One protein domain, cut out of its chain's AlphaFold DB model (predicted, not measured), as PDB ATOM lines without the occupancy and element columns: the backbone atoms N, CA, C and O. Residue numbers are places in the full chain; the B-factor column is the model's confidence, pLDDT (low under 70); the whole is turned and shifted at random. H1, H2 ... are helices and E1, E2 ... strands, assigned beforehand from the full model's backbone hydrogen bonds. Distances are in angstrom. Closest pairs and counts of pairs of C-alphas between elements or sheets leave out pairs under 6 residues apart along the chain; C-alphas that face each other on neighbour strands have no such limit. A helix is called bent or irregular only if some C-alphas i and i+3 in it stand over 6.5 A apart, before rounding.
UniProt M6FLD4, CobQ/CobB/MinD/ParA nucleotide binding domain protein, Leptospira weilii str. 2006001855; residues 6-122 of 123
ATOM      1  N   SER A   6       7.117 -66.996   2.226       82.81
ATOM      2  CA  SER A   6       7.476 -66.857   3.637       82.81
ATOM      3  C   SER A   6       8.591 -65.826   3.797       82.81
ATOM      4  O   SER A   6       8.404 -64.857   4.528       82.81
ATOM      5  N   ASP A   7       9.669 -65.924   3.014       85.06
ATOM      6  CA  ASP A   7      10.751 -64.927   3.010       85.06
ATOM      7  C   ASP A   7      10.281 -63.553   2.508       85.06
ATOM      8  O   ASP A   7      10.703 -62.513   3.016       85.06
ATOM      9  N   ALA A   8       9.392 -63.521   1.508       87.25
ATOM     10  CA  ALA A   8       8.893 -62.267   0.946       87.25
ATOM     11  C   ALA A   8       8.037 -61.461   1.941       87.25
ATOM     12  O   ALA A   8       8.087 -60.229   1.937       87.25
ATOM     13  N   PHE A   9       7.242 -62.135   2.777       90.31
ATOM     14  CA  PHE A   9       6.358 -61.491   3.754       90.31
ATOM     15  C   PHE A   9       6.977 -61.385   5.158       90.31
ATOM     16  O   PHE A   9       6.677 -60.433   5.893       90.31
ATOM     17  N   PHE A  10       7.845 -62.328   5.528       91.31
ATOM     18  CA  PHE A  10       8.358 -62.524   6.887       91.31
ATOM     19  C   PHE A  10       9.878 -62.798   6.924       91.31
ATOM     20  O   PHE A  10      10.301 -63.787   7.517       91.31
ATOM     21  N   PRO A  11      10.727 -61.913   6.363       89.88
ATOM     22  CA  PRO A  11      12.170 -62.161   6.232       89.88
ATOM     23  C   PRO A  11      12.919 -62.283   7.570       89.88
ATOM     24  O   PRO A  11      13.989 -62.879   7.626       89.88
ATOM     25  N   ASP A  12      12.372 -61.708   8.643       90.50
ATOM     26  CA  ASP A  12      12.992 -61.688   9.974       90.50
ATOM     27  C   ASP A  12      12.390 -62.740  10.927       90.50
ATOM     28  O   ASP A  12      12.667 -62.722  12.128       90.50
ATOM     29  N   THR A  13      11.503 -63.614  10.437       88.62
ATOM     30  CA  THR A  13      10.833 -64.634  11.256       88.62
ATOM     31  C   THR A  13      11.605 -65.959  11.208       88.62
ATOM     32  O   THR A  13      11.885 -66.442  10.111       88.62
ATOM     33  N   PRO A  14      11.947 -66.560  12.364       88.50
ATOM     34  CA  PRO A  14      12.559 -67.886  12.417       88.50
ATOM     35  C   PRO A  14      11.678 -68.955  11.764       88.50
ATOM     36  O   PRO A  14      10.453 -68.896  11.854       88.50
ATOM     37  N   ILE A  15      12.295 -69.959  11.138       85.00
ATOM     38  CA  ILE A  15      11.563 -71.038  10.450       85.00
ATOM     39  C   ILE A  15      10.760 -71.872  11.452       85.00
ATOM     40  O   ILE A  15       9.646 -72.292  11.152       85.00
ATOM     41  N   GLU A  16      11.291 -72.049  12.659       88.06
ATOM     42  CA  GLU A  16      10.671 -72.820  13.737       88.06
ATOM     43  C   GLU A  16       9.294 -72.255  14.122       88.06
ATOM     44  O   GLU A  16       8.374 -73.009  14.442       88.06
ATOM     45  N   ASP A  17       9.103 -70.938  13.999       85.69
ATOM     46  CA  ASP A  17       7.810 -70.296  14.239       85.69
ATOM     47  C   ASP A  17       6.749 -70.739  13.211       85.69
ATOM     48  O   ASP A  17       5.543 -70.670  13.478       85.69
ATOM     49  N   PHE A  18       7.168 -71.148  12.011       87.12
ATOM     50  CA  PHE A  18       6.270 -71.664  10.979       87.12
ATOM     51  C   PHE A  18       5.906 -73.129  11.216       87.12
ATOM     52  O   PHE A  18       4.836 -73.551  10.782       87.12
ATOM     53  N   ASP A  19       6.711 -73.901  11.943       88.94
ATOM     54  CA  ASP A  19       6.413 -75.314  12.203       88.94
ATOM     55  C   ASP A  19       5.235 -75.488  13.174       88.94
ATOM     56  O   ASP A  19       4.418 -76.398  13.009       88.94
ATOM     57  N   GLU A  20       5.062 -74.565  14.125       89.38
ATOM     58  CA  GLU A  20       3.978 -74.629  15.115       89.38
ATOM     59  C   GLU A  20       2.595 -74.305  14.519       89.38
ATOM     60  O   GLU A  20       1.574 -74.880  14.914       89.38
ATOM     61  N   ALA A  21       2.533 -73.384  13.553       93.00
ATOM     62  CA  ALA A  21       1.282 -72.870  13.002       93.00
ATOM     63  C   ALA A  21       1.401 -72.582  11.498       93.00
ATOM     64  O   ALA A  21       1.844 -71.514  11.076       93.00
ATOM     65  N   ASN A  22       0.957 -73.542  10.685       94.19
ATOM     66  CA  ASN A  22       1.045 -73.508   9.226       94.19
ATOM     67  C   ASN A  22      -0.171 -74.173   8.570       94.19
ATOM     68  O   ASN A  22      -1.086 -74.682   9.221       94.19
ATOM     69  N   THR A  23      -0.162 -74.184   7.241       95.31
ATOM     70  CA  THR A  23      -1.188 -74.808   6.404       95.31
ATOM     71  C   THR A  23      -1.451 -76.263   6.788       95.31
ATOM     72  O   THR A  23      -2.614 -76.672   6.858       95.31
ATOM     73  N   PHE A  24      -0.412 -77.050   7.080       95.06
ATOM     74  CA  PHE A  24      -0.595 -78.462   7.382       95.06
ATOM     75  C   PHE A  24      -1.218 -78.680   8.758       95.06
ATOM     76  O   PHE A  24      -2.193 -79.427   8.860       95.06
ATOM     77  N   THR A  25      -0.732 -77.986   9.794       95.88
ATOM     78  CA  THR A  25      -1.285 -78.102  11.156       95.88
ATOM     79  C   THR A  25      -2.752 -77.659  11.196       95.88
ATOM     80  O   THR A  25      -3.578 -78.291  11.863       95.88
ATOM     81  N   VAL A  26      -3.128 -76.657  10.389       96.81
ATOM     82  CA  VAL A  26      -4.527 -76.245  10.194       96.81
ATOM     83  C   VAL A  26      -5.357 -77.346   9.515       96.81
ATOM     84  O   VAL A  26      -6.460 -77.654   9.973       96.81
ATOM     85  N   ILE A  27      -4.851 -77.982   8.451       95.81
ATOM     86  CA  ILE A  27      -5.562 -79.081   7.772       95.81
ATOM     87  C   ILE A  27      -5.697 -80.311   8.689       95.81
ATOM     88  O   ILE A  27      -6.764 -80.932   8.724       95.81
ATOM     89  N   ARG A  28      -4.664 -80.641   9.474       94.38
ATOM     90  CA  ARG A  28      -4.700 -81.729  10.468       94.38
ATOM     91  C   ARG A  28      -5.602 -81.411  11.669       94.38
ATOM     92  O   ARG A  28      -6.001 -82.330  12.380       94.38
ATOM     93  N   GLY A  29      -5.999 -80.149  11.848       94.25
ATOM     94  CA  GLY A  29      -6.862 -79.701  12.944       94.25
ATOM     95  C   GLY A  29      -6.134 -79.540  14.278       94.25
ATOM     96  O   GLY A  29      -6.781 -79.519  15.321       94.25
ATOM     97  N   GLU A  30      -4.806 -79.438  14.246       95.50
ATOM     98  CA  GLU A  30      -3.951 -79.163  15.410       95.50
ATOM     99  C   GLU A  30      -4.015 -77.683  15.801       95.50
ATOM    100  O   GLU A  30      -3.933 -77.333  16.976       95.50
ATOM    101  N   THR A  31      -4.224 -76.817  14.809       95.62
ATOM    102  CA  THR A  31      -4.423 -75.376  14.976       95.62
ATOM    103  C   THR A  31      -5.683 -74.917  14.237       95.62
ATOM    104  O   THR A  31      -6.384 -75.703  13.593       95.62
ATOM    105  N   THR A  32      -6.019 -73.630  14.345       96.00
ATOM    106  CA  THR A  32      -7.148 -73.033  13.615       96.00
ATOM    107  C   THR A  32      -6.636 -72.006  12.623       96.00
ATOM    108  O   THR A  32      -5.642 -71.343  12.900       96.00
ATOM    109  N   LEU A  33      -7.354 -71.798  11.510       96.69
ATOM    110  CA  LEU A  33      -6.992 -70.771  10.527       96.69
ATOM    111  C   LEU A  33      -6.750 -69.412  11.197       96.69
ATOM    112  O   LEU A  33      -5.739 -68.778  10.941       96.69
ATOM    113  N   LYS A  34      -7.636 -69.009  12.116       95.38
ATOM    114  CA  LYS A  34      -7.542 -67.740  12.848       95.38
ATOM    115  C   LYS A  34      -6.248 -67.595  13.659       95.38
ATOM    116  O   LYS A  34      -5.738 -66.488  13.764       95.38
ATOM    117  N   ASN A  35      -5.753 -68.680  14.249       94.50
ATOM    118  CA  ASN A  35      -4.552 -68.644  15.088       94.50
ATOM    119  C   ASN A  35      -3.260 -68.822  14.281       94.50
ATOM    120  O   ASN A  35      -2.192 -68.529  14.805       94.50
ATOM    121  N   SER A  36      -3.360 -69.313  13.044       95.31
ATOM    122  CA  SER A  36      -2.200 -69.665  12.215       95.31
ATOM    123  C   SER A  36      -1.922 -68.672  11.090       95.31
ATOM    124  O   SER A  36      -0.868 -68.740  10.464       95.31
ATOM    125  N   VAL A  37      -2.845 -67.748  10.813       95.38
ATOM    126  CA  VAL A  37      -2.587 -66.651   9.877       95.38
ATOM    127  C   VAL A  37      -1.732 -65.560  10.511       95.38
ATOM    128  O   VAL A  37      -1.824 -65.278  11.706       95.38
ATOM    129  N   ARG A  38      -0.926 -64.909   9.677       93.38
ATOM    130  CA  ARG A  38      -0.081 -63.777  10.053       93.38
ATOM    131  C   ARG A  38      -0.406 -62.581   9.166       93.38
ATOM    132  O   ARG A  38      -0.351 -62.686   7.941       93.38
ATOM    133  N   SER A  39      -0.710 -61.444   9.782       93.75
ATOM    134  CA  SER A  39      -1.059 -60.218   9.059       93.75
ATOM    135  C   SER A  39       0.187 -59.430   8.655       93.75
ATOM    136  O   SER A  39       1.005 -59.056   9.500       93.75
ATOM    137  N   LYS A  40       0.318 -59.106   7.367       93.12
ATOM    138  CA  LYS A  40       1.386 -58.243   6.842       93.12
ATOM    139  C   LYS A  40       0.901 -57.499   5.601       93.12
ATOM    140  O   LYS A  40       0.200 -58.058   4.770       93.12
ATOM    141  N   HIS A  41       1.267 -56.224   5.461       91.75
ATOM    142  CA  HIS A  41       0.929 -55.401   4.286       91.75
ATOM    143  C   HIS A  41      -0.574 -55.363   3.927       91.75
ATOM    144  O   HIS A  41      -0.931 -55.184   2.768       91.75
ATOM    145  N   GLY A  42      -1.455 -55.492   4.926       93.62
ATOM    146  CA  GLY A  42      -2.908 -55.455   4.729       93.62
ATOM    147  C   GLY A  42      -3.522 -56.759   4.212       93.62
ATOM    148  O   GLY A  42      -4.686 -56.747   3.827       93.62
ATOM    149  N   ILE A  43      -2.769 -57.863   4.210       95.00
ATOM    150  CA  ILE A  43      -3.281 -59.206   3.927       95.00
ATOM    151  C   ILE A  43      -2.907 -60.175   5.051       95.00
ATOM    152  O   ILE A  43      -1.938 -59.947   5.780       95.00
ATOM    153  N   ASP A  44      -3.654 -61.269   5.146       96.12
ATOM    154  CA  ASP A  44      -3.352 -62.382   6.039       96.12
ATOM    155  C   ASP A  44      -2.742 -63.534   5.244       96.12
ATOM    156  O   ASP A  44      -3.277 -63.959   4.219       96.12
ATOM    157  N   VAL A  45      -1.606 -64.034   5.723       95.12
ATOM    158  CA  VAL A  45      -0.847 -65.105   5.076       95.12
ATOM    159  C   VAL A  45      -0.866 -66.333   5.974       95.12
ATOM    160  O   VAL A  45      -0.467 -66.270   7.138       95.12
ATOM    161  N   LEU A  46      -1.319 -67.459   5.425       95.06
ATOM    162  CA  LEU A  46      -1.125 -68.778   6.016       95.06
ATOM    163  C   LEU A  46       0.106 -69.407   5.366       95.06
ATOM    164  O   LEU A  46       0.089 -69.726   4.179       95.06
ATOM    165  N   VAL A  47       1.179 -69.553   6.136       92.88
ATOM    166  CA  VAL A  47       2.452 -70.088   5.636       92.88
ATOM    167  C   VAL A  47       2.385 -71.601   5.411       92.88
ATOM    168  O   VAL A  47       1.556 -72.309   5.995       92.88
ATOM    169  N   SER A  48       3.266 -72.109   4.555       90.00
ATOM    170  CA  SER A  48       3.546 -73.544   4.436       90.00
ATOM    171  C   SER A  48       4.711 -73.918   5.353       90.00
ATOM    172  O   SER A  48       5.518 -73.061   5.701       90.00
ATOM    173  N   SER A  49       4.822 -75.195   5.706       88.44
ATOM    174  CA  SER A  49       6.015 -75.774   6.334       88.44
ATOM    175  C   SER A  49       6.591 -76.875   5.445       88.44
ATOM    176  O   SER A  49       5.938 -77.312   4.492       88.44
ATOM    177  N   LEU A  50       7.802 -77.339   5.762       87.62
ATOM    178  CA  LEU A  50       8.434 -78.463   5.061       87.62
ATOM    179  C   LEU A  50       7.624 -79.760   5.205       87.62
ATOM    180  O   LEU A  50       7.579 -80.559   4.275       87.62
ATOM    181  N   GLU A  51       6.901 -79.938   6.318       89.62
ATOM    182  CA  GLU A  51       6.043 -81.112   6.543       89.62
ATOM    183  C   GLU A  51       4.932 -81.273   5.492       89.62
ATOM    184  O   GLU A  51       4.366 -82.358   5.353       89.62
ATOM    185  N   MET A  52       4.604 -80.222   4.730       89.62
ATOM    186  CA  MET A  52       3.647 -80.332   3.628       89.62
ATOM    187  C   MET A  52       4.088 -81.337   2.554       89.62
ATOM    188  O   MET A  52       3.220 -81.852   1.855       89.62
ATOM    189  N   GLU A  53       5.380 -81.676   2.444       89.50
ATOM    190  CA  GLU A  53       5.857 -82.748   1.555       89.50
ATOM    191  C   GLU A  53       5.225 -84.116   1.879       89.50
ATOM    192  O   GLU A  53       5.017 -84.941   0.984       89.50
ATOM    193  N   ASP A  54       4.839 -84.342   3.139       91.88
ATOM    194  CA  ASP A  54       4.204 -85.580   3.592       91.88
ATOM    195  C   ASP A  54       2.677 -85.572   3.424       91.88
ATOM    196  O   ASP A  54       2.003 -86.573   3.714       91.88
ATOM    197  N   PHE A  55       2.084 -84.481   2.933       93.25
ATOM    198  CA  PHE A  55       0.629 -84.345   2.834       93.25
ATOM    199  C   PHE A  55      -0.004 -85.491   2.035       93.25
ATOM    200  O   PHE A  55      -1.003 -86.072   2.473       93.25
ATOM    201  N   ALA A  56       0.605 -85.894   0.916       92.69
ATOM    202  CA  ALA A  56       0.154 -87.047   0.139       92.69
ATOM    203  C   ALA A  56       0.131 -88.345   0.969       92.69
ATOM    204  O   ALA A  56      -0.859 -89.082   0.933       92.69
ATOM    205  N   TYR A  57       1.175 -88.611   1.761       94.44
ATOM    206  CA  TYR A  57       1.243 -89.786   2.633       94.44
ATOM    207  C   TYR A  57       0.124 -89.772   3.679       94.44
ATOM    208  O   TYR A  57      -0.605 -90.761   3.822       94.44
ATOM    209  N   HIS A  58      -0.089 -88.643   4.356       94.19
ATOM    210  CA  HIS A  58      -1.180 -88.499   5.321       94.19
ATOM    211  C   HIS A  58      -2.560 -88.644   4.667       94.19
ATOM    212  O   HIS A  58      -3.432 -89.321   5.217       94.19
ATOM    213  N   ALA A  59      -2.747 -88.091   3.468       93.31
ATOM    214  CA  ALA A  59      -3.985 -88.221   2.710       93.31
ATOM    215  C   ALA A  59      -4.279 -89.670   2.286       93.31
ATOM    216  O   ALA A  59      -5.449 -90.049   2.203       93.31
ATOM    217  N   THR A  60      -3.257 -90.511   2.073       93.44
ATOM    218  CA  THR A  60      -3.482 -91.947   1.812       93.44
ATOM    219  C   THR A  60      -4.070 -92.675   3.021       93.44
ATOM    220  O   THR A  60      -4.921 -93.547   2.857       93.44
ATOM    221  N   LYS A  61      -3.659 -92.291   4.237       95.25
ATOM    222  CA  LYS A  61      -4.182 -92.849   5.493       95.25
ATOM    223  C   LYS A  61      -5.542 -92.265   5.865       95.25
ATOM    224  O   LYS A  61      -6.370 -92.961   6.443       95.25
ATOM    225  N   ASN A  62      -5.760 -90.991   5.552       94.69
ATOM    226  CA  ASN A  62      -6.998 -90.283   5.830       94.69
ATOM    227  C   ASN A  62      -7.385 -89.378   4.652       94.69
ATOM    228  O   ASN A  62      -7.020 -88.204   4.592       94.69
ATOM    229  N   GLN A  63      -8.207 -89.910   3.747       93.69
ATOM    230  CA  GLN A  63      -8.652 -89.186   2.552       93.69
ATOM    231  C   GLN A  63      -9.489 -87.937   2.865       93.69
ATOM    232  O   GLN A  63      -9.591 -87.046   2.023       93.69
ATOM    233  N   SER A  64     -10.053 -87.824   4.077       94.94
ATOM    234  CA  SER A  64     -10.809 -86.630   4.484       94.94
ATOM    235  C   SER A  64      -9.945 -85.368   4.596       94.94
ATOM    236  O   SER A  64     -10.499 -84.269   4.619       94.94
ATOM    237  N   LEU A  65      -8.612 -85.502   4.602       95.12
ATOM    238  CA  LEU A  65      -7.685 -84.368   4.572       95.12
ATOM    239  C   LEU A  65      -7.723 -83.608   3.239       95.12
ATOM    240  O   LEU A  65      -7.545 -82.394   3.237       95.12
ATOM    241  N   ILE A  66      -8.022 -84.280   2.120       94.69
ATOM    242  CA  ILE A  66      -8.067 -83.646   0.792       94.69
ATOM    243  C   ILE A  66      -9.125 -82.527   0.712       94.69
ATOM    244  O   ILE A  66      -8.777 -81.410   0.351       94.69
ATOM    245  N   PRO A  67     -10.410 -82.734   1.066       96.19
ATOM    246  CA  PRO A  67     -11.407 -81.659   1.016       96.19
ATOM    247  C   PRO A  67     -11.336 -80.681   2.203       96.19
ATOM    248  O   PRO A  67     -12.114 -79.722   2.261       96.19
ATOM    249  N   LYS A  68     -10.463 -80.931   3.188       96.25
ATOM    250  CA  LYS A  68     -10.474 -80.232   4.478       96.25
ATOM    251  C   LYS A  68     -10.143 -78.751   4.339       96.25
ATOM    252  O   LYS A  68     -10.841 -77.939   4.943       96.25
ATOM    253  N   LEU A  69      -9.164 -78.409   3.496       96.00
ATOM    254  CA  LEU A  69      -8.790 -77.022   3.206       96.00
ATOM    255  C   LEU A  69     -10.003 -76.213   2.729       96.00
ATOM    256  O   LEU A  69     -10.319 -75.177   3.303       96.00
ATOM    257  N   GLY A  70     -10.757 -76.739   1.761       96.38
ATOM    258  CA  GLY A  70     -11.964 -76.078   1.263       96.38
ATOM    259  C   GLY A  70     -13.031 -75.874   2.338       96.38
ATOM    260  O   GLY A  70     -13.693 -74.842   2.361       96.38
ATOM    261  N   SER A  71     -13.198 -76.831   3.256       96.31
ATOM    262  CA  SER A  71     -14.126 -76.677   4.387       96.31
ATOM    263  C   SER A  71     -13.699 -75.554   5.336       96.31
ATOM    264  O   SER A  71     -14.532 -74.767   5.777       96.31
ATOM    265  N   ILE A  72     -12.401 -75.446   5.624       97.06
ATOM    266  CA  ILE A  72     -11.852 -74.387   6.476       97.06
ATOM    267  C   ILE A  72     -12.046 -73.015   5.819       97.06
ATOM    268  O   ILE A  72     -12.571 -72.105   6.456       97.06
ATOM    269  N   LEU A  73     -11.680 -72.883   4.542       96.69
ATOM    270  CA  LEU A  73     -11.737 -71.609   3.821       96.69
ATOM    271  C   LEU A  73     -13.175 -71.122   3.599       96.69
ATOM    272  O   LEU A  73     -13.443 -69.940   3.791       96.69
ATOM    273  N   ARG A  74     -14.127 -72.016   3.296       95.06
ATOM    274  CA  ARG A  74     -15.550 -71.645   3.149       95.06
ATOM    275  C   ARG A  74     -16.198 -71.126   4.433       95.06
ATOM    276  O   ARG A  74     -17.195 -70.423   4.356       95.06
ATOM    277  N   ASN A  75     -15.655 -71.487   5.593       95.44
ATOM    278  CA  ASN A  75     -16.121 -71.003   6.895       95.44
ATOM    279  C   ASN A  75     -15.308 -69.798   7.402       95.44
ATOM    280  O   ASN A  75     -15.467 -69.389   8.551       95.44
ATOM    281  N   SER A  76     -14.399 -69.269   6.582       95.88
ATOM    282  CA  SER A  76     -13.627 -68.077   6.912       95.88
ATOM    283  C   SER A  76     -14.390 -66.801   6.546       95.88
ATOM    284  O   SER A  76     -15.329 -66.831   5.758       95.88
ATOM    285  N   ASN A  77     -13.960 -65.672   7.112       95.62
ATOM    286  CA  ASN A  77     -14.540 -64.354   6.836       95.62
ATOM    287  C   ASN A  77     -13.738 -63.573   5.779       95.62
ATOM    288  O   ASN A  77     -13.801 -62.348   5.757       95.62
ATOM    289  N   TYR A  78     -12.929 -64.256   4.962       97.12
ATOM    290  CA  TYR A  78     -12.168 -63.605   3.898       97.12
ATOM    291  C   TYR A  78     -13.048 -63.403   2.668       97.12
ATOM    292  O   TYR A  78     -13.658 -64.352   2.183       97.12
ATOM    293  N   ASP A  79     -13.050 -62.185   2.128       96.44
ATOM    294  CA  ASP A  79     -13.734 -61.888   0.864       96.44
ATOM    295  C   ASP A  79     -13.084 -62.633  -0.314       96.44
ATOM    296  O   ASP A  79     -13.765 -63.094  -1.228       96.44
ATOM    297  N   TYR A  80     -11.754 -62.765  -0.277       96.81
ATOM    298  CA  TYR A  80     -10.956 -63.445  -1.292       96.81
ATOM    299  C   TYR A  80      -9.826 -64.244  -0.649       96.81
ATOM    300  O   TYR A  80      -9.155 -63.766   0.264       96.81
ATOM    301  N   VAL A  81      -9.577 -65.442  -1.181       97.06
ATOM    302  CA  VAL A  81      -8.445 -66.294  -0.802       97.06
ATOM    303  C   VAL A  81      -7.670 -66.665  -2.060       97.06
ATOM    304  O   VAL A  81      -8.254 -67.109  -3.048       97.06
ATOM    305  N   ILE A  82      -6.350 -66.493  -2.019       95.94
ATOM    306  CA  ILE A  82      -5.434 -66.927  -3.076       95.94
ATOM    307  C   ILE A  82      -4.631 -68.101  -2.526       95.94
ATOM    308  O   ILE A  82      -3.997 -67.980  -1.482       95.94
ATOM    309  N   ILE A  83      -4.670 -69.230  -3.229       94.81
ATOM    310  CA  ILE A  83      -3.917 -70.432  -2.869       94.81
ATOM    311  C   ILE A  83      -2.793 -70.590  -3.889       94.81
ATOM    312  O   ILE A  83      -3.064 -70.832  -5.066       94.81
ATOM    313  N   ASP A  84      -1.548 -70.438  -3.443       91.69
ATOM    314  CA  ASP A  84      -0.392 -70.838  -4.241       91.69
ATOM    315  C   ASP A  84      -0.195 -72.352  -4.127       91.69
ATOM    316  O   ASP A  84      -0.321 -72.933  -3.049       91.69
ATOM    317  N   THR A  85       0.079 -73.001  -5.252       88.62
ATOM    318  CA  THR A  85       0.170 -74.462  -5.334       88.62
ATOM    319  C   THR A  85       1.519 -74.879  -5.893       88.62
ATOM    320  O   THR A  85       2.027 -74.212  -6.801       88.62
ATOM    321  N   PRO A  86       2.072 -76.027  -5.468       81.81
ATOM    322  CA  PRO A  86       3.249 -76.577  -6.119       81.81
ATOM    323  C   PRO A  86       2.963 -76.876  -7.601       81.81
ATOM    324  O   PRO A  86       1.847 -77.208  -7.998       81.81
ATOM    325  N   GLY A  87       3.993 -76.798  -8.450       70.00
ATOM    326  CA  GLY A  87       3.894 -77.017  -9.903       70.00
ATOM    327  C   GLY A  87       3.664 -78.475 -10.339       70.00
ATOM    328  O   GLY A  87       4.084 -78.865 -11.432       70.00
ATOM    329  N   SER A  88       3.047 -79.297  -9.494       73.94
ATOM    330  CA  SER A  88       2.831 -80.733  -9.675       73.94
ATOM    331  C   SER A  88       1.340 -81.084  -9.575       73.94
ATOM    332  O   SER A  88       0.525 -80.328  -9.055       73.94
ATOM    333  N   GLY A  89       0.953 -82.253 -10.097       68.06
ATOM    334  CA  GLY A  89      -0.401 -82.802  -9.933       68.06
ATOM    335  C   GLY A  89      -0.578 -83.566  -8.618       68.06
ATOM    336  O   GLY A  89      -1.189 -84.631  -8.623       68.06
ATOM    337  N   SER A  90       0.054 -83.100  -7.543       84.88
ATOM    338  CA  SER A  90       0.111 -83.783  -6.251       84.88
ATOM    339  C   SER A  90      -1.161 -83.572  -5.417       84.88
ATOM    340  O   SER A  90      -2.080 -82.846  -5.812       84.88
ATOM    341  N   SER A  91      -1.252 -84.252  -4.272       90.31
ATOM    342  CA  SER A  91      -2.431 -84.217  -3.397       90.31
ATOM    343  C   SER A  91      -2.754 -82.809  -2.884       90.31
ATOM    344  O   SER A  91      -3.929 -82.473  -2.740       90.31
ATOM    345  N   GLU A  92      -1.742 -81.973  -2.661       91.50
ATOM    346  CA  GLU A  92      -1.859 -80.571  -2.247       91.50
ATOM    347  C   GLU A  92      -2.534 -79.742  -3.349       91.50
ATOM    348  O   GLU A  92      -3.467 -78.980  -3.081       91.50
ATOM    349  N   THR A  93      -2.138 -79.947  -4.609       91.56
ATOM    350  CA  THR A  93      -2.759 -79.296  -5.770       91.56
ATOM    351  C   THR A  93      -4.213 -79.729  -5.937       91.56
ATOM    352  O   THR A  93      -5.078 -78.894  -6.189       91.56
ATOM    353  N   ILE A  94      -4.519 -81.017  -5.743       91.31
ATOM    354  CA  ILE A  94      -5.904 -81.518  -5.786       91.31
ATOM    355  C   ILE A  94      -6.742 -80.891  -4.663       91.31
ATOM    356  O   ILE A  94      -7.833 -80.392  -4.933       91.31
ATOM    357  N   SER A  95      -6.227 -80.871  -3.429       93.75
ATOM    358  CA  SER A  95      -6.865 -80.221  -2.273       93.75
ATOM    359  C   SER A  95      -7.172 -78.745  -2.558       93.75
ATOM    360  O   SER A  95      -8.296 -78.283  -2.351       93.75
ATOM    361  N   SER A  96      -6.206 -78.033  -3.142       94.38
ATOM    362  CA  SER A  96      -6.328 -76.619  -3.512       94.38
ATOM    363  C   SER A  96      -7.376 -76.390  -4.603       94.38
ATOM    364  O   SER A  96      -8.227 -75.516  -4.462       94.38
ATOM    365  N   ILE A  97      -7.389 -77.217  -5.654       92.56
ATOM    366  CA  ILE A  97      -8.408 -77.153  -6.715       92.56
ATOM    367  C   ILE A  97      -9.806 -77.444  -6.150       92.56
ATOM    368  O   ILE A  97     -10.764 -76.781  -6.528       92.56
ATOM    369  N   MET A  98      -9.940 -78.404  -5.230       92.81
ATOM    370  CA  MET A  98     -11.221 -78.712  -4.575       92.81
ATOM    371  C   MET A  98     -11.694 -77.614  -3.610       92.81
ATOM    372  O   MET A  98     -12.879 -77.559  -3.266       92.81
ATOM    373  N   ALA A  99     -10.776 -76.777  -3.129       95.56
ATOM    374  CA  ALA A  99     -11.077 -75.647  -2.264       95.56
ATOM    375  C   ALA A  99     -11.483 -74.385  -3.040       95.56
ATOM    376  O   ALA A  99     -12.152 -73.533  -2.461       95.56
ATOM    377  N   ALA A 100     -11.092 -74.268  -4.311       95.81
ATOM    378  CA  ALA A 100     -11.210 -73.043  -5.091       95.81
ATOM    379  C   ALA A 100     -12.507 -72.958  -5.915       95.81
ATOM    380  O   ALA A 100     -12.915 -73.923  -6.562       95.81
ATOM    381  N   ASP A 101     -13.098 -71.761  -5.974       95.88
ATOM    382  CA  ASP A 101     -14.185 -71.442  -6.914       95.88
ATOM    383  C   ASP A 101     -13.660 -71.185  -8.337       95.88
ATOM    384  O   ASP A 101     -14.309 -71.513  -9.332       95.88
ATOM    385  N   TYR A 102     -12.453 -70.622  -8.439       95.06
ATOM    386  CA  TYR A 102     -11.776 -70.307  -9.694       95.06
ATOM    387  C   TYR A 102     -10.325 -70.788  -9.652       95.06
ATOM    388  O   TYR A 102      -9.642 -70.631  -8.643       95.06
ATOM    389  N   VAL A 103      -9.828 -71.323 -10.771       92.00
ATOM    390  CA  VAL A 103      -8.431 -71.763 -10.914       92.00
ATOM    391  C   VAL A 103      -7.743 -70.928 -11.990       92.00
ATOM    392  O   VAL A 103      -8.107 -70.990 -13.167       92.00
ATOM    393  N   LEU A 104      -6.725 -70.160 -11.592       91.81
ATOM    394  CA  LEU A 104      -5.854 -69.425 -12.507       91.81
ATOM    395  C   LEU A 104      -4.651 -70.301 -12.875       91.81
ATOM    396  O   LEU A 104      -3.865 -70.671 -12.011       91.81
ATOM    397  N   ILE A 105      -4.477 -70.607 -14.164       88.75
ATOM    398  CA  ILE A 105      -3.328 -71.382 -14.652       88.75
ATOM    399  C   ILE A 105      -2.404 -70.445 -15.439       88.75
ATOM    400  O   ILE A 105      -2.674 -70.183 -16.616       88.75
ATOM    401  N   PRO A 106      -1.316 -69.924 -14.840       88.00
ATOM    402  CA  PRO A 106      -0.320 -69.165 -15.583       88.00
ATOM    403  C   PRO A 106       0.441 -70.098 -16.533       88.00
ATOM    404  O   PRO A 106       0.971 -71.136 -16.139       88.00
ATOM    405  N   VAL A 107       0.503 -69.736 -17.817       85.50
ATOM    406  CA  VAL A 107       1.103 -70.580 -18.860       85.50
ATOM    407  C   VAL A 107       2.231 -69.836 -19.553       85.50
ATOM    408  O   VAL A 107       2.019 -68.804 -20.186       85.50
ATOM    409  N   LYS A 108       3.431 -70.424 -19.536       86.69
ATOM    410  CA  LYS A 108       4.510 -70.019 -20.440       86.69
ATOM    411  C   LYS A 108       4.293 -70.658 -21.818       86.69
ATOM    412  O   LYS A 108       4.233 -71.893 -21.890       86.69
ATOM    413  N   PRO A 109       4.236 -69.878 -22.915       87.12
ATOM    414  CA  PRO A 109       4.141 -70.429 -24.262       87.12
ATOM    415  C   PRO A 109       5.304 -71.391 -24.533       87.12
ATOM    416  O   PRO A 109       6.470 -71.000 -24.559       87.12
ATOM    417  N   SER A 110       4.998 -72.677 -24.676       88.94
ATOM    418  CA  SER A 110       5.984 -73.732 -24.921       88.94
ATOM    419  C   SER A 110       5.341 -74.900 -25.662       88.94
ATOM    420  O   SER A 110       4.118 -75.055 -25.649       88.94
ATOM    421  N   LYS A 111       6.162 -75.765 -26.274       88.06
ATOM    422  CA  LYS A 111       5.679 -76.947 -27.014       88.06
ATOM    423  C   LYS A 111       4.780 -77.862 -26.168       88.06
ATOM    424  O   LYS A 111       3.893 -78.510 -26.709       88.06
ATOM    425  N   TRP A 112       4.994 -77.898 -24.852       85.75
ATOM    426  CA  TRP A 112       4.254 -78.760 -23.928       85.75
ATOM    427  C   TRP A 112       3.055 -78.080 -23.258       85.75
ATOM    428  O   TRP A 112       2.197 -78.781 -22.724       85.75
ATOM    429  N   ALA A 113       2.949 -76.749 -23.330       85.12
ATOM    430  CA  ALA A 113       1.940 -75.965 -22.616       85.12
ATOM    431  C   ALA A 113       0.508 -76.468 -22.853       85.12
ATOM    432  O   ALA A 113      -0.220 -76.761 -21.907       85.12
ATOM    433  N   THR A 114       0.123 -76.659 -24.115       83.12
ATOM    434  CA  THR A 114      -1.230 -77.111 -24.479       83.12
ATOM    435  C   THR A 114      -1.547 -78.511 -23.954       83.12
ATOM    436  O   THR A 114      -2.692 -78.794 -23.601       83.12
ATOM    437  N   ARG A 115      -0.548 -79.400 -23.864       82.62
ATOM    438  CA  ARG A 115      -0.722 -80.760 -23.338       82.62
ATOM    439  C   ARG A 115      -0.832 -80.769 -21.814       82.62
ATOM    440  O   ARG A 115      -1.642 -81.528 -21.288       82.62
ATOM    441  N   THR A 116      -0.067 -79.923 -21.127       81.06
ATOM    442  CA  THR A 116      -0.138 -79.763 -19.668       81.06
ATOM    443  C   THR A 116      -1.484 -79.188 -19.237       81.06
ATOM    444  O   THR A 116      -2.139 -79.776 -18.384       81.06
ATOM    445  N   ILE A 117      -1.967 -78.129 -19.896       82.19
ATOM    446  CA  ILE A 117      -3.288 -77.542 -19.603       82.19
ATOM    447  C   ILE A 117      -4.394 -78.588 -19.785       82.19
ATOM    448  O   ILE A 117      -5.238 -78.766 -18.912       82.19
ATOM    449  N   LYS A 118      -4.356 -79.354 -20.885       83.56
ATOM    450  CA  LYS A 118      -5.320 -80.439 -21.122       83.56
ATOM    451  C   LYS A 118      -5.293 -81.523 -20.044       83.56
ATOM    452  O   LYS A 118      -6.303 -82.189 -19.870       83.56
ATOM    453  N   ARG A 119      -4.161 -81.746 -19.367       79.44
ATOM    454  CA  ARG A 119      -4.081 -82.697 -18.249       79.44
ATOM    455  C   ARG A 119      -4.759 -82.159 -16.996       79.44
ATOM    456  O   ARG A 119      -5.487 -82.914 -16.379       79.44
ATOM    457  N   VAL A 120      -4.561 -80.883 -16.669       75.94
ATOM    458  CA  VAL A 120      -5.216 -80.244 -15.513       75.94
ATOM    459  C   VAL A 120      -6.735 -80.175 -15.706       75.94
ATOM    460  O   VAL A 120      -7.489 -80.405 -14.772       75.94
ATOM    461  N   LEU A 121      -7.194 -79.916 -16.936       74.81
ATOM    462  CA  LEU A 121      -8.623 -79.823 -17.262       74.81
ATOM    463  C   LEU A 121      -9.312 -81.179 -17.494       74.81
ATOM    464  O   LEU A 121     -10.537 -81.226 -17.611       74.81
ATOM    465  N   LYS A 122      -8.554 -82.275 -17.625       64.50
ATOM    466  CA  LYS A 122      -9.136 -83.609 -17.794       64.50
ATOM    467  C   LYS A 122      -9.623 -84.112 -16.437       64.50
ATOM    468  O   LYS A 122      -8.814 -84.527 -15.616       64.50
TER     469      LYS A 122
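Overview. This is residues 6 to 122 of the 123 residues of the protein "CobQ/CobB/MinD/ParA nucleotide binding domain protein" of Leptospira weilii str. 2006001855 (UniProt M6FLD4). Four helices, H3, H5, H6 and H7, form a cluster in which H5 and H6 each bridge from H3 to H7; the small hairpin of E1 and E2 lies at one end with the short helices H1, H2 and H4, and at the far end a long link leads out to H8, which touches no helix. Residues 108 to 115 stick out. The printed part has 117 residues with eight named helices and two named strands, in the order H1 H2 H3 H4 E1 E2 H5 H6 H7 H8; the sheet, E1 - E2, is antiparallel and the class is mostly helix. The whole is compact, with a radius of gyration of the C-alphas of 15.2 A, and rounded, spanning 42 by 35 by 27 A.

Arrangement. Start at H1, residues 6 to 9, which touches no helix. H2, residues 16 to 20, and H3, residues 23 to 28, meet only through their link. H4, residues 33 to 36, only just touches H3, with 3 pairs of C-alphas within 8 A, the closest being Val 26 and Leu 33 at 6.0 A. E1, residues 37 to 40, and E2, residues 43 to 46, form a hairpin at 143 degrees; look for N 38 and O 45, 2.9 A apart and within hydrogen-bond range. H5, residues 50 to 61, touches H3 with residues 51 to 55 alone, the same way at a shallow tilt of 30 degrees; the closest C-alphas, of Phe 24 and Met 52, are 6.0 A apart. H6, residues 68 to 74, only just touches H3, with 3 pairs within 8 A, the closest C-alphas being those of Ile 27 and Leu 69, 6.0 A. H7, residues 91 to 99, touches H6 the same way at a shallow tilt of 28 degrees, with the closest C-alphas, of Gly 70 and Ala 99, 3.7 A apart. H7 also touches residues 55 to 59 of H5, about perpendicular at 81 degrees, closest at C-alphas 56 and 91, 5.2 A; the helix packing is part aligned, part crossed. H8, residues 113 to 120, and H7 are apart. Every O i to N i+4 pair is within hydrogen-bond range in H3, H6, H7 and H8, against 4 of 8 in H5 and 0 of 1 in H2, where 1 of 2 O i to N i+3 pairs is; H1 and H4 are too short for an i+4 pair.

Along the chain. Find C-alpha 6 at (7.476, -66.857, 3.637), where H1 begins. H5 runs 19.1 A from C-alpha 50 at (8.434, -78.463, 5.061); it is irregular, with C-alphas 53 and 56 7.3 A apart. H7 measures 12.2 A and H8 11.0 A, ending at C-alpha 120 at (-5.216, -80.244, -15.513).

Size, cuts and confidence. The C-alphas farthest apart, of Asn 35 and Lys 111, are 44.1 A apart. The printed part has no cut. The links H6 to H7 and H7 to H8 are long. Residues 89 and 122 have a pLDDT under 70.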